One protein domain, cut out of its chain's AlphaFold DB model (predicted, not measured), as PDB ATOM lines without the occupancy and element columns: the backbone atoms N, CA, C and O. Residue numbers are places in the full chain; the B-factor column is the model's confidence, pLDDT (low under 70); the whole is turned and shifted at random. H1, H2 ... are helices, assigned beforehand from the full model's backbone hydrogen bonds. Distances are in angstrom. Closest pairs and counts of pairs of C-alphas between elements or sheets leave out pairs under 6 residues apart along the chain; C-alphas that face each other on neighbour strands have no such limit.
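AT A GLANCE: This is residues 295 to 384 of the 551 residues of an uncharacterized protein of Sphingopyxis sp. Root214 (UniProt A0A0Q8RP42). Three long helices, H2, H3 and H4, lie side by side and run back and forth as a small three-helix bundle, their centres making a triangle, with H2 and H3 meeting at one corner alone. The short H1 is set crosswise near the end of H3, and from the long loop that follows it residues 310 to 315 stick out. The printed part has 90 residues with four named helices, in the order H1, H2, H3, H4, and no named strand; the class is all helix. The whole is compact, with a radius of gyration of the C-alphas of 13.8 A, and elongated, spanning 42 by 26 by 23 A.

HOW THE PARTS SIT: Start at H1, residues 300 to 306, and look at Ala 301: its C-alpha is 5.3 A from that of Asp 353, the closest pair between H1 and H3, residues 341 to 357. These two touch about perpendicular, at 84 degrees, H3 with residues 352 to 356 alone. H1 only just touches H2, residues 319 to 337, with 3 pairs of C-alphas within 8 A; the closest are those of Ile 305 and Phe 320, 5.7 A apart. Their lines are about perpendicular, at 78 degrees, and H2 uses residues 320 to 321 alone. H2 and H3 touch only at the corner by their link, the C-alphas of Trp 335 and Val 341 being closest at 5.9 A; they run opposite ways at a shallow tilt of 18 degrees. Now take H4, residues 361 to 383. It touches H2 at a shallow tilt of 23 degrees, the same way, and the C-alphas of Ala 334 and Ala 383 come closest, 4.7 A apart. H3 and H4 form a helical hairpin, opposite ways at a shallow tilt of 8 degrees; their closest C-alphas, those of Cys 355 and Cys 367, are 5.8 A apart. H1 and H4 are apart. The helix packing is part aligned, part crossed: with H2 and H3, which touch only at the corner, left out, 2 of the 4 pairs of helices that touch are at a shallow tilt. Every O i to N i+4 pair is within hydrogen-bond range in H1, H2 and H4, and 9 of 13 are in H3.

IN THESE COORDINATES: Find C-alpha 300 at (20.465, -5.298, -20.372), where H1 begins; it runs 9.8 A to Cys 306. H2 begins at C-alpha 319, (10.901, -17.561, -15.077), and runs 27.9 A to Lys 337. H3 runs 25.6 A from Val 341 to Ala 357. H4, the longest, runs 33.0 A from Lys 361 to C-alpha 383 at (-8.028, -8.367, -25.774).

THE WHOLE: The two C-alphas farthest apart, those of Glu 312 and Asp 338, are 43.0 A apart. The printed part has no cut. The link from H1 to H2, residues 307 to 318, is long, and in it residues 310 to 315 stand free; the links from H2 to H3 and from H3 to H4 are tight. The mean pLDDT of the printed part is 82.0, and residues 308 to 319 and residue 384 are under 70.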
ATOM      1  N   ALA A 295      19.400 -14.211 -29.522       83.00
ATOM      2  CA  ALA A 295      20.502 -13.744 -30.371       83.00
ATOM      3  C   ALA A 295      20.358 -12.274 -30.831       83.00
ATOM      4  O   ALA A 295      21.301 -11.687 -31.357       83.00
ATOM      5  N   ARG A 296      19.170 -11.680 -30.676       87.44
ATOM      6  CA  ARG A 296      18.862 -10.286 -31.007       87.44
ATOM      7  C   ARG A 296      18.653  -9.414 -29.767       87.44
ATOM      8  O   ARG A 296      18.223  -8.277 -29.939       87.44
ATOM      9  N   ALA A 297      18.941  -9.913 -28.563       88.12
ATOM     10  CA  ALA A 297      18.838  -9.145 -27.326       88.12
ATOM     11  C   ALA A 297      19.787  -7.932 -27.351       88.12
ATOM     12  O   ALA A 297      21.000  -8.075 -27.520       88.12
ATOM     13  N   ARG A 298      19.234  -6.731 -27.189       88.12
ATOM     14  CA  ARG A 298      19.940  -5.442 -27.225       88.12
ATOM     15  C   ARG A 298      20.008  -4.778 -25.857       88.12
ATOM     16  O   ARG A 298      21.022  -4.151 -25.563       88.12
ATOM     17  N   SER A 299      18.959  -4.882 -25.041       91.19
ATOM     18  CA  SER A 299      18.938  -4.251 -23.718       91.19
ATOM     19  C   SER A 299      19.525  -5.155 -22.632       91.19
ATOM     20  O   SER A 299      19.543  -6.381 -22.752       91.19
ATOM     21  N   ALA A 300      19.993  -4.549 -21.537       89.50
ATOM     22  CA  ALA A 300      20.465  -5.298 -20.372       89.50
ATOM     23  C   ALA A 300      19.362  -6.198 -19.784       89.50
ATOM     24  O   ALA A 300      19.667  -7.271 -19.267       89.50
ATOM     25  N   ALA A 301      18.093  -5.793 -19.907       90.25
ATOM     26  CA  ALA A 301      16.949  -6.599 -19.499       90.25
ATOM     27  C   ALA A 301      16.701  -7.768 -20.457       90.25
ATOM     28  O   ALA A 301      16.503  -8.883 -19.996       90.25
ATOM     29  N   GLU A 302      16.774  -7.560 -21.776       90.00
ATOM     30  CA  GLU A 302      16.650  -8.651 -22.755       90.00
ATOM     31  C   GLU A 302      17.754  -9.692 -22.566       90.00
ATOM     32  O   GLU A 302      17.493 -10.891 -22.569       90.00
ATOM     33  N   GLN A 303      18.985  -9.239 -22.321       87.19
ATOM     34  CA  GLN A 303      20.089 -10.124 -21.970       87.19
ATOM     35  C   GLN A 303      19.841 -10.829 -20.634       87.19
ATOM     36  O   GLN A 303      20.155 -12.004 -20.518       87.19
ATOM     37  N   TYR A 304      19.284 -10.144 -19.632       83.94
ATOM     38  CA  TYR A 304      18.940 -10.740 -18.339       83.94
ATOM     39  C   TYR A 304      17.868 -11.831 -18.464       83.94
ATOM     40  O   TYR A 304      18.027 -12.895 -17.876       83.94
ATOM     41  N   ILE A 305      16.835 -11.606 -19.281       83.88
ATOM     42  CA  ILE A 305      15.779 -12.584 -19.592       83.88
ATOM     43  C   ILE A 305      16.360 -13.800 -20.327       83.88
ATOM     44  O   ILE A 305      15.971 -14.933 -20.050       83.88
ATOM     45  N   CYS A 306      17.305 -13.565 -21.241       79.19
ATOM     46  CA  CYS A 306      17.941 -14.591 -22.066       79.19
ATOM     47  C   CYS A 306      19.105 -15.339 -21.411       79.19
ATOM     48  O   CYS A 306      19.615 -16.283 -22.012       79.19
ATOM     49  N   ARG A 307      19.585 -14.916 -20.237       70.81
ATOM     50  CA  ARG A 307      20.671 -15.619 -19.546       70.81
ATOM     51  C   ARG A 307      20.161 -16.976 -19.059       70.81
ATOM     52  O   ARG A 307      19.314 -17.027 -18.171       70.81
ATOM     53  N   GLU A 308      20.739 -18.050 -19.595       51.81
ATOM     54  CA  GLU A 308      20.803 -19.339 -18.900       51.81
ATOM     55  C   GLU A 308      21.418 -19.100 -17.513       51.81
ATOM     56  O   GLU A 308      22.428 -18.396 -17.373       51.81
ATOM     57  N   ARG A 309      20.785 -19.623 -16.461       52.56
ATOM     58  CA  ARG A 309      21.372 -19.580 -15.117       52.56
ATOM     59  C   ARG A 309      22.543 -20.569 -15.112       52.56
ATOM     60  O   ARG A 309      22.425 -21.665 -15.628       52.56
ATOM     61  N   SER A 310      23.701 -20.195 -14.575       37.00
ATOM     62  CA  SER A 310      24.832 -21.123 -14.406       37.00
ATOM     63  C   SER A 310      24.774 -21.783 -13.024       37.00
ATOM     64  O   SER A 310      24.611 -21.059 -12.040       37.00
ATOM     65  N   GLY A 311      24.983 -23.101 -12.926       42.75
ATOM     66  CA  GLY A 311      25.008 -23.861 -11.660       42.75
ATOM     67  C   GLY A 311      23.867 -24.880 -11.547       42.75
ATOM     68  O   GLY A 311      23.321 -25.281 -12.566       42.75
ATOM     69  N   GLU A 312      23.476 -25.269 -10.326       37.09
ATOM     70  CA  GLU A 312      22.352 -26.198 -10.037       37.09
ATOM     71  C   GLU A 312      20.983 -25.736 -10.596       37.09
ATOM     72  O   GLU A 312      20.025 -26.496 -10.601       37.09
ATOM     73  N   GLU A 313      20.886 -24.494 -11.086       42.88
ATOM     74  CA  GLU A 313      19.690 -23.898 -11.703       42.88
ATOM     75  C   GLU A 313      19.750 -23.869 -13.252       42.88
ATOM     76  O   GLU A 313      18.902 -23.228 -13.872       42.88
ATOM     77  N   ALA A 314      20.760 -24.490 -13.882       41.25
ATOM     78  CA  ALA A 314      21.013 -24.401 -15.330       41.25
ATOM     79  C   ALA A 314      20.015 -25.154 -16.216       41.25
ATOM     80  O   ALA A 314      19.823 -24.774 -17.369       41.25
ATOM     81  N   ASP A 315      19.340 -26.159 -15.664       37.91
ATOM     82  CA  ASP A 315      18.375 -26.982 -16.398       37.91
ATOM     83  C   ASP A 315      16.941 -26.410 -16.352       37.91
ATOM     84  O   ASP A 315      16.003 -27.027 -16.854       37.91
ATOM     85  N   ALA A 316      16.749 -25.221 -15.760       41.22
ATOM     86  CA  ALA A 316      15.450 -24.566 -15.640       41.22
ATOM     87  C   ALA A 316      15.387 -23.260 -16.466       41.22
ATOM     88  O   ALA A 316      16.277 -22.410 -16.351       41.22
ATOM     89  N   PRO A 317      14.315 -23.041 -17.254       49.41
ATOM     90  CA  PRO A 317      14.022 -21.760 -17.897       49.41
ATOM     91  C   PRO A 317      14.154 -20.561 -16.952       49.41
ATOM     92  O   PRO A 317      13.817 -20.645 -15.766       49.41
ATOM     93  N   SER A 318      14.554 -19.390 -17.467       57.81
ATOM     94  CA  SER A 318      14.346 -18.163 -16.696       57.81
ATOM     95  C   SER A 318      12.833 -17.961 -16.552       57.81
ATOM     96  O   SER A 318      12.111 -17.928 -17.548       57.81
ATOM     97  N   ALA A 319      12.327 -17.817 -15.322       64.62
ATOM     98  CA  ALA A 319      10.901 -17.561 -15.077       64.62
ATOM     99  C   ALA A 319      10.370 -16.352 -15.884       64.62
ATOM    100  O   ALA A 319       9.188 -16.256 -16.199       64.62
ATOM    101  N   PHE A 320      11.270 -15.448 -16.289       78.44
ATOM    102  CA  PHE A 320      10.955 -14.300 -17.130       78.44
ATOM    103  C   PHE A 320      10.867 -14.612 -18.627       78.44
ATOM    104  O   PHE A 320      10.136 -13.916 -19.320       78.44
ATOM    105  N   ALA A 321      11.549 -15.636 -19.151       78.12
ATOM    106  CA  ALA A 321      11.360 -16.072 -20.537       78.12
ATOM    107  C   ALA A 321       9.921 -16.558 -20.757       78.12
ATOM    108  O   ALA A 321       9.282 -16.227 -21.758       78.12
ATOM    109  N   TYR A 322       9.390 -17.272 -19.771       73.31
ATOM    110  CA  TYR A 322       8.001 -17.691 -19.725       73.31
ATOM    111  C   TYR A 322       7.036 -16.503 -19.664       73.31
ATOM    112  O   TYR A 322       6.166 -16.371 -20.529       73.31
ATOM    113  N   ALA A 323       7.231 -15.604 -18.691       79.81
ATOM    114  CA  ALA A 323       6.392 -14.417 -18.528       79.81
ATOM    115  C   ALA A 323       6.420 -13.519 -19.780       79.81
ATOM    116  O   ALA A 323       5.406 -12.942 -20.169       79.81
ATOM    117  N   ASP A 324       7.563 -13.443 -20.466       87.81
ATOM    118  CA  ASP A 324       7.705 -12.701 -21.716       87.81
ATOM    119  C   ASP A 324       6.945 -13.328 -22.877       87.81
ATOM    120  O   ASP A 324       6.269 -12.618 -23.625       87.81
ATOM    121  N   ARG A 325       6.973 -14.656 -22.995       81.38
ATOM    122  CA  ARG A 325       6.170 -15.369 -23.989       81.38
ATOM    123  C   ARG A 325       4.672 -15.162 -23.749       81.38
ATOM    124  O   ARG A 325       3.948 -14.885 -24.704       81.38
ATOM    125  N   GLU A 326       4.216 -15.232 -22.497       78.94
ATOM    126  CA  GLU A 326       2.820 -14.940 -22.135       78.94
ATOM    127  C   GLU A 326       2.397 -13.525 -22.510       78.94
ATOM    128  O   GLU A 326       1.346 -13.314 -23.125       78.94
ATOM    129  N   LEU A 327       3.225 -12.551 -22.141       89.38
ATOM    130  CA  LEU A 327       2.978 -11.154 -22.442       89.38
ATOM    131  C   LEU A 327       2.938 -10.928 -23.951       89.38
ATOM    132  O   LEU A 327       2.079 -10.191 -24.434       89.38
ATOM    133  N   ASN A 328       3.832 -11.567 -24.707       88.88
ATOM    134  CA  ASN A 328       3.859 -11.479 -26.161       88.88
ATOM    135  C   ASN A 328       2.577 -12.046 -26.796       88.88
ATOM    136  O   ASN A 328       2.020 -11.413 -27.695       88.88
ATOM    137  N   ASP A 329       2.064 -13.178 -26.307       82.44
ATOM    138  CA  ASP A 329       0.781 -13.730 -26.762       82.44
ATOM    139  C   ASP A 329      -0.371 -12.743 -26.507       82.44
ATOM    140  O   ASP A 329      -1.167 -12.462 -27.411       82.44
ATOM    141  N   ALA A 330      -0.424 -12.151 -25.308       86.56
ATOM    142  CA  ALA A 330      -1.411 -11.128 -24.959       86.56
ATOM    143  C   ALA A 330      -1.264  -9.872 -25.839       86.56
ATOM    144  O   ALA A 330      -2.254  -9.329 -26.335       86.56
ATOM    145  N   TYR A 331      -0.026  -9.435 -26.081       90.88
ATOM    146  CA  TYR A 331       0.303  -8.270 -26.896       90.88
ATOM    147  C   TYR A 331      -0.132  -8.452 -28.347       90.88
ATOM    148  O   TYR A 331      -0.756  -7.552 -28.898       90.88
ATOM    149  N   VAL A 332       0.145  -9.603 -28.970       87.69
ATOM    150  CA  VAL A 332      -0.255  -9.871 -30.360       87.69
ATOM    151  C   VAL A 332      -1.775  -9.829 -30.510       87.69
ATOM    152  O   VAL A 332      -2.279  -9.285 -31.495       87.69
ATOM    153  N   ILE A 333      -2.513 -10.373 -29.540       84.62
ATOM    154  CA  ILE A 333      -3.981 -10.347 -29.545       84.62
ATOM    155  C   ILE A 333      -4.491  -8.912 -29.371       84.62
ATOM    156  O   ILE A 333      -5.299  -8.455 -30.179       84.62
ATOM    157  N   ALA A 334      -3.980  -8.183 -28.376       88.44
ATOM    158  CA  ALA A 334      -4.347  -6.789 -28.137       88.44
ATOM    159  C   ALA A 334      -4.005  -5.892 -29.339       88.44
ATOM    160  O   ALA A 334      -4.824  -5.075 -29.742       88.44
ATOM    161  N   TRP A 335      -2.841  -6.085 -29.964       91.31
ATOM    162  CA  TRP A 335      -2.374  -5.312 -31.118       91.31
ATOM    163  C   TRP A 335      -3.222  -5.528 -32.368       91.31
ATOM    164  O   TRP A 335      -3.527  -4.570 -33.075       91.31
ATOM    165  N   ARG A 336      -3.635  -6.773 -32.640       88.38
ATOM    166  CA  ARG A 336      -4.546  -7.071 -33.758       88.38
ATOM    167  C   ARG A 336      -5.890  -6.367 -33.613       88.38
ATOM    168  O   ARG A 336      -6.533  -6.090 -34.620       88.38
ATOM    169  N   LYS A 337      -6.310  -6.118 -32.375       85.38
ATOM    170  CA  LYS A 337      -7.562  -5.440 -32.062       85.38
ATOM    171  C   LYS A 337      -7.412  -3.920 -32.059       85.38
ATOM    172  O   LYS A 337      -8.221  -3.231 -32.669       85.38
ATOM    173  N   ASP A 338      -6.387  -3.414 -31.386       89.56
ATOM    174  CA  ASP A 338      -6.059  -1.996 -31.315       89.56
ATOM    175  C   ASP A 338      -4.546  -1.782 -31.508       89.56
ATOM    176  O   ASP A 338      -3.760  -1.910 -30.561       89.56
ATOM    177  N   PRO A 339      -4.116  -1.401 -32.726       92.69
ATOM    178  CA  PRO A 339      -2.716  -1.115 -33.014       92.69
ATOM    179  C   PRO A 339      -2.107   0.017 -32.173       92.69
ATOM    180  O   PRO A 339      -0.879   0.104 -32.082       92.69
ATOM    181  N   SER A 340      -2.917   0.870 -31.530       91.44
ATOM    182  CA  SER A 340      -2.432   1.957 -30.668       91.44
ATOM    183  C   SER A 340      -1.639   1.445 -29.454       91.44
ATOM    184  O   SER A 340      -0.750   2.139 -28.947       91.44
ATOM    185  N   VAL A 341      -1.851   0.179 -29.060       93.38
ATOM    186  CA  VAL A 341      -1.140  -0.497 -27.962       93.38
ATOM    187  C   VAL A 341       0.384  -0.507 -28.140       93.38
ATOM    188  O   VAL A 341       1.119  -0.631 -27.162       93.38
ATOM    189  N   VAL A 342       0.894  -0.320 -29.365       95.44
ATOM    190  CA  VAL A 342       2.337  -0.188 -29.647       95.44
ATOM    191  C   VAL A 342       2.970   0.940 -28.828       95.44
ATOM    192  O   VAL A 342       4.091   0.784 -28.342       95.44
ATOM    193  N   ALA A 343       2.281   2.073 -28.659       93.88
ATOM    194  CA  ALA A 343       2.820   3.220 -27.930       93.88
ATOM    195  C   ALA A 343       3.026   2.889 -26.444       93.88
ATOM    196  O   ALA A 343       4.118   3.094 -25.909       93.88
ATOM    197  N   THR A 344       2.010   2.295 -25.813       94.31
ATOM    198  CA  THR A 344       2.078   1.874 -24.407       94.31
ATOM    199  C   THR A 344       3.030   0.695 -24.216       94.31
ATOM    200  O   THR A 344       3.714   0.623 -23.202       94.31
ATOM    201  N   GLN A 345       3.178  -0.181 -25.218       95.38
ATOM    202  CA  GLN A 345       4.142  -1.284 -25.176       95.38
ATOM    203  C   GLN A 345       5.584  -0.774 -25.179       95.38
ATOM    204  O   GLN A 345       6.419  -1.267 -24.425       95.38
ATOM    205  N   ARG A 346       5.892   0.240 -25.996       95.31
ATOM    206  CA  ARG A 346       7.219   0.876 -26.011       95.31
ATOM    207  C   ARG A 346       7.539   1.581 -24.701       95.31
ATOM    208  O   ARG A 346       8.702   1.623 -24.318       95.31
ATOM    209  N   GLN A 347       6.535   2.172 -24.058       95.00
ATOM    210  CA  GLN A 347       6.699   2.747 -22.728       95.00
ATOM    211  C   GLN A 347       7.005   1.661 -21.698       95.00
ATOM    212  O   GLN A 347       8.029   1.757 -21.029       95.00
ATOM    213  N   TRP A 348       6.201   0.601 -21.662       96.44
ATOM    214  CA  TRP A 348       6.410  -0.518 -20.751       96.44
ATOM    215  C   TRP A 348       7.790  -1.172 -20.918       96.44
ATOM    216  O   TRP A 348       8.449  -1.471 -19.931       96.44
ATOM    217  N   LEU A 349       8.291  -1.328 -22.152       95.50
ATOM    218  CA  LEU A 349       9.646  -1.851 -22.378       95.50
ATOM    219  C   LEU A 349      10.726  -1.000 -21.684       95.50
ATOM    220  O   LEU A 349      11.693  -1.553 -21.174       95.50
ATOM    221  N   ARG A 350      10.555   0.331 -21.616       95.12
ATOM    222  CA  ARG A 350      11.472   1.217 -20.875       95.12
ATOM    223  C   ARG A 350      11.337   1.053 -19.362       95.12
ATOM    224  O   ARG A 350      12.346   1.081 -18.670       95.12
ATOM    225  N   GLU A 351      10.113   0.888 -18.865       93.81
ATOM    226  CA  GLU A 351       9.833   0.651 -17.441       93.81
ATOM    227  C   GLU A 351      10.432  -0.685 -16.981       93.81
ATOM    228  O   GLU A 351      11.166  -0.726 -15.997       93.81
ATOM    229  N   ARG A 352      10.237  -1.753 -17.762       94.50
ATOM    230  CA  ARG A 352      10.893  -3.051 -17.564       94.50
ATOM    231  C   ARG A 352      12.414  -2.912 -17.562       94.50
ATOM    232  O   ARG A 352      13.082  -3.430 -16.673       94.50
ATOM    233  N   ASP A 353      12.977  -2.219 -18.552       95.44
ATOM    234  CA  ASP A 353      14.427  -2.042 -18.656       95.44
ATOM    235  C   ASP A 353      15.003  -1.271 -17.454       95.44
ATOM    236  O   ASP A 353      16.124  -1.555 -17.025       95.44
ATOM    237  N   ALA A 354      14.228  -0.362 -16.851       95.56
ATOM    238  CA  ALA A 354      14.618   0.362 -15.644       95.56
ATOM    239  C   ALA A 354      14.799  -0.555 -14.418       95.56
ATOM    240  O   ALA A 354      15.612  -0.233 -13.550       95.56
ATOM    241  N   CYS A 355      14.159  -1.733 -14.371       93.00
ATOM    242  CA  CYS A 355      14.402  -2.720 -13.310       93.00
ATOM    243  C   CYS A 355      15.876  -3.156 -13.240       93.00
ATOM    244  O   CYS A 355      16.360  -3.540 -12.175       93.00
ATOM    245  N   MET A 356      16.640  -3.052 -14.333       93.44
ATOM    246  CA  MET A 356      18.073  -3.372 -14.323       93.44
ATOM    247  C   MET A 356      18.911  -2.417 -13.467       93.44
ATOM    248  O   MET A 356      20.010  -2.793 -13.058       93.44
ATOM    249  N   ALA A 357      18.400  -1.223 -13.148       94.75
ATOM    250  CA  ALA A 357      19.047  -0.294 -12.224       94.75
ATOM    251  C   ALA A 357      18.928  -0.731 -10.751       94.75
ATOM    252  O   ALA A 357      19.653  -0.222  -9.895       94.75
ATOM    253  N   VAL A 358      18.045  -1.687 -10.434       91.94
ATOM    254  CA  VAL A 358      17.886  -2.219  -9.076       91.94
ATOM    255  C   VAL A 358      19.103  -3.075  -8.722       91.94
ATOM    256  O   VAL A 358      19.344  -4.121  -9.333       91.94
ATOM    257  N   ALA A 359      19.889  -2.624  -7.742       86.88
ATOM    258  CA  ALA A 359      21.153  -3.256  -7.361       86.88
ATOM    259  C   ALA A 359      20.959  -4.640  -6.715       86.88
ATOM    260  O   ALA A 359      21.671  -5.588  -7.049       86.88
ATOM    261  N   GLU A 360      19.975  -4.771  -5.821       87.25
ATOM    262  CA  GLU A 360      19.688  -6.016  -5.104       87.25
ATOM    263  C   GLU A 360      18.981  -7.038  -6.006       87.25
ATOM    264  O   GLU A 360      17.936  -6.753  -6.591       87.25
ATOM    265  N   LYS A 361      19.530  -8.259  -6.092       82.25
ATOM    266  CA  LYS A 361      19.024  -9.328  -6.973       82.25
ATOM    267  C   LYS A 361      17.545  -9.653  -6.725       82.25
ATOM    268  O   LYS A 361      16.796  -9.778  -7.686       82.25
ATOM    269  N   TRP A 362      17.126  -9.788  -5.466       77.69
ATOM    270  CA  TRP A 362      15.750 -10.159  -5.123       77.69
ATOM    271  C   TRP A 362      14.749  -9.032  -5.434       77.69
ATOM    272  O   TRP A 362      13.738  -9.299  -6.072       77.69
ATOM    273  N   LYS A 363      15.083  -7.767  -5.129       84.06
ATOM    274  CA  LYS A 363      14.268  -6.596  -5.515       84.06
ATOM    275  C   LYS A 363      14.165  -6.435  -7.030       84.06
ATOM    276  O   LYS A 363      13.150  -5.985  -7.547       84.06
ATOM    277  N   ARG A 364      15.224  -6.791  -7.768       88.06
ATOM    278  CA  ARG A 364      15.184  -6.811  -9.235       88.06
ATOM    279  C   ARG A 364      14.198  -7.862  -9.737       88.06
ATOM    280  O   ARG A 364      13.422  -7.556 -10.630       88.06
ATOM    281  N   ILE A 365      14.228  -9.073  -9.176       84.25
ATOM    282  CA  ILE A 365      13.281 -10.146  -9.520       84.25
ATOM    283  C   ILE A 365      11.843  -9.679  -9.273       84.25
ATOM    284  O   ILE A 365      11.027  -9.788 -10.178       84.25
ATOM    285  N   GLU A 366      11.569  -9.094  -8.105       85.25
ATOM    286  CA  GLU A 366      10.259  -8.528  -7.757       85.25
ATOM    287  C   GLU A 366       9.820  -7.438  -8.749       85.25
ATOM    288  O   GLU A 366       8.719  -7.503  -9.282       85.25
ATOM    289  N   CYS A 367      10.711  -6.502  -9.100       90.62
ATOM    290  CA  CYS A 367      10.435  -5.461 -10.099       90.62
ATOM    291  C   CYS A 367      10.024  -6.044 -11.460       90.62
ATOM    292  O   CYS A 367       9.047  -5.596 -12.059       90.62
ATOM    293  N   PHE A 368      10.758  -7.050 -11.948       89.31
ATOM    294  CA  PHE A 368      10.416  -7.727 -13.198       89.31
ATOM    295  C   PHE A 368       9.074  -8.459 -13.088       89.31
ATOM    296  O   PHE A 368       8.251  -8.326 -13.988       89.31
ATOM    297  N   ASP A 369       8.845  -9.204 -12.006       84.31
ATOM    298  CA  ASP A 369       7.607  -9.958 -11.798       84.31
ATOM    299  C   ASP A 369       6.385  -9.029 -11.794       84.31
ATOM    300  O   ASP A 369       5.473  -9.211 -12.602       84.31
ATOM    301  N   THR A 370       6.420  -7.948 -11.009       88.44
ATOM    302  CA  THR A 370       5.363  -6.926 -10.998       88.44
ATOM    303  C   THR A 370       5.155  -6.314 -12.385       88.44
ATOM    304  O   THR A 370       4.027  -6.283 -12.881       88.44
ATOM    305  N   ALA A 371       6.229  -5.891 -13.063       91.88
ATOM    306  CA  ALA A 371       6.130  -5.266 -14.381       91.88
ATOM    307  C   ALA A 371       5.510  -6.201 -15.436       91.88
ATOM    308  O   ALA A 371       4.710  -5.753 -16.263       91.88
ATOM    309  N   TYR A 372       5.871  -7.488 -15.432       91.25
ATOM    310  CA  TYR A 372       5.311  -8.484 -16.348       91.25
ATOM    311  C   TYR A 372       3.859  -8.820 -16.005       91.25
ATOM    312  O   TYR A 372       3.022  -8.847 -16.915       91.25
ATOM    313  N   GLN A 373       3.533  -9.033 -14.728       85.81
ATOM    314  CA  GLN A 373       2.172  -9.348 -14.285       85.81
ATOM    315  C   GLN A 373       1.189  -8.224 -14.634       85.81
ATOM    316  O   GLN A 373       0.189  -8.466 -15.316       85.81
ATOM    317  N   GLU A 374       1.492  -6.981 -14.248       90.81
ATOM    318  CA  GLU A 374       0.608  -5.831 -14.475       90.81
ATOM    319  C   GLU A 374       0.358  -5.583 -15.963       90.81
ATOM    320  O   GLU A 374      -0.782  -5.354 -16.389       90.81
ATOM    321  N   ARG A 375       1.415  -5.665 -16.779       93.81
ATOM    322  CA  ARG A 375       1.293  -5.450 -18.220       93.81
ATOM    323  C   ARG A 375       0.524  -6.565 -18.900       93.81
ATOM    324  O   ARG A 375      -0.313  -6.274 -19.754       93.81
ATOM    325  N   THR A 376       0.779  -7.813 -18.524       89.50
ATOM    326  CA  THR A 376       0.063  -8.970 -19.068       89.50
ATOM    327  C   THR A 376      -1.431  -8.865 -18.759       89.50
ATOM    328  O   THR A 376      -2.247  -9.000 -19.669       89.50
ATOM    329  N   GLU A 377      -1.808  -8.518 -17.526       85.00
ATOM    330  CA  GLU A 377      -3.210  -8.270 -17.149       85.00
ATOM    331  C   GLU A 377      -3.828  -7.103 -17.934       85.00
ATOM    332  O   GLU A 377      -4.956  -7.204 -18.417       85.00
ATOM    333  N   ALA A 378      -3.098  -5.997 -18.117       88.25
ATOM    334  CA  ALA A 378      -3.582  -4.865 -18.906       88.25
ATOM    335  C   ALA A 378      -3.845  -5.245 -20.375       88.25
ATOM    336  O   ALA A 378      -4.879  -4.873 -20.928       88.25
ATOM    337  N   LEU A 379      -2.949  -6.021 -20.992       89.50
ATOM    338  CA  LEU A 379      -3.107  -6.504 -22.366       89.50
ATOM    339  C   LEU A 379      -4.279  -7.486 -22.496       89.50
ATOM    340  O   LEU A 379      -5.057  -7.379 -23.445       89.50
ATOM    341  N   TRP A 380      -4.465  -8.391 -21.531       83.56
ATOM    342  CA  TRP A 380      -5.618  -9.299 -21.521       83.56
ATOM    343  C   TRP A 380      -6.950  -8.569 -21.350       83.56
ATOM    344  O   TRP A 380      -7.927  -8.948 -21.997       83.56
ATOM    345  N   ARG A 381      -7.000  -7.487 -20.562       80.50
ATOM    346  CA  ARG A 381      -8.190  -6.621 -20.491       80.50
ATOM    347  C   ARG A 381      -8.515  -5.986 -21.845       80.50
ATOM    348  O   ARG A 381      -9.681  -5.926 -22.225       80.50
ATOM    349  N   MET A 382      -7.500  -5.566 -22.603       80.88
ATOM    350  CA  MET A 382      -7.691  -4.998 -23.945       80.88
ATOM    351  C   MET A 382      -8.156  -6.038 -24.969       80.88
ATOM    352  O   MET A 382      -8.942  -5.703 -25.858       80.88
ATOM    353  N   ALA A 383      -7.698  -7.288 -24.847       70.62
ATOM    354  CA  ALA A 383      -8.028  -8.367 -25.774       70.62
ATOM    355  C   ALA A 383      -9.550  -8.614 -25.912       70.62
ATOM    356  O   ALA A 383      -9.979  -9.038 -26.981       70.62
ATOM    357  N   GLU A 384     -10.363  -8.249 -24.901       65.25
ATOM    358  CA  GLU A 384     -11.783  -8.617 -24.705       65.25
ATOM    359  C   GLU A 384     -12.103 -10.094 -25.006       65.25
ATOM    360  O   GLU A 384     -11.253 -10.901 -25.375       65.25
TER     361      GLU A 384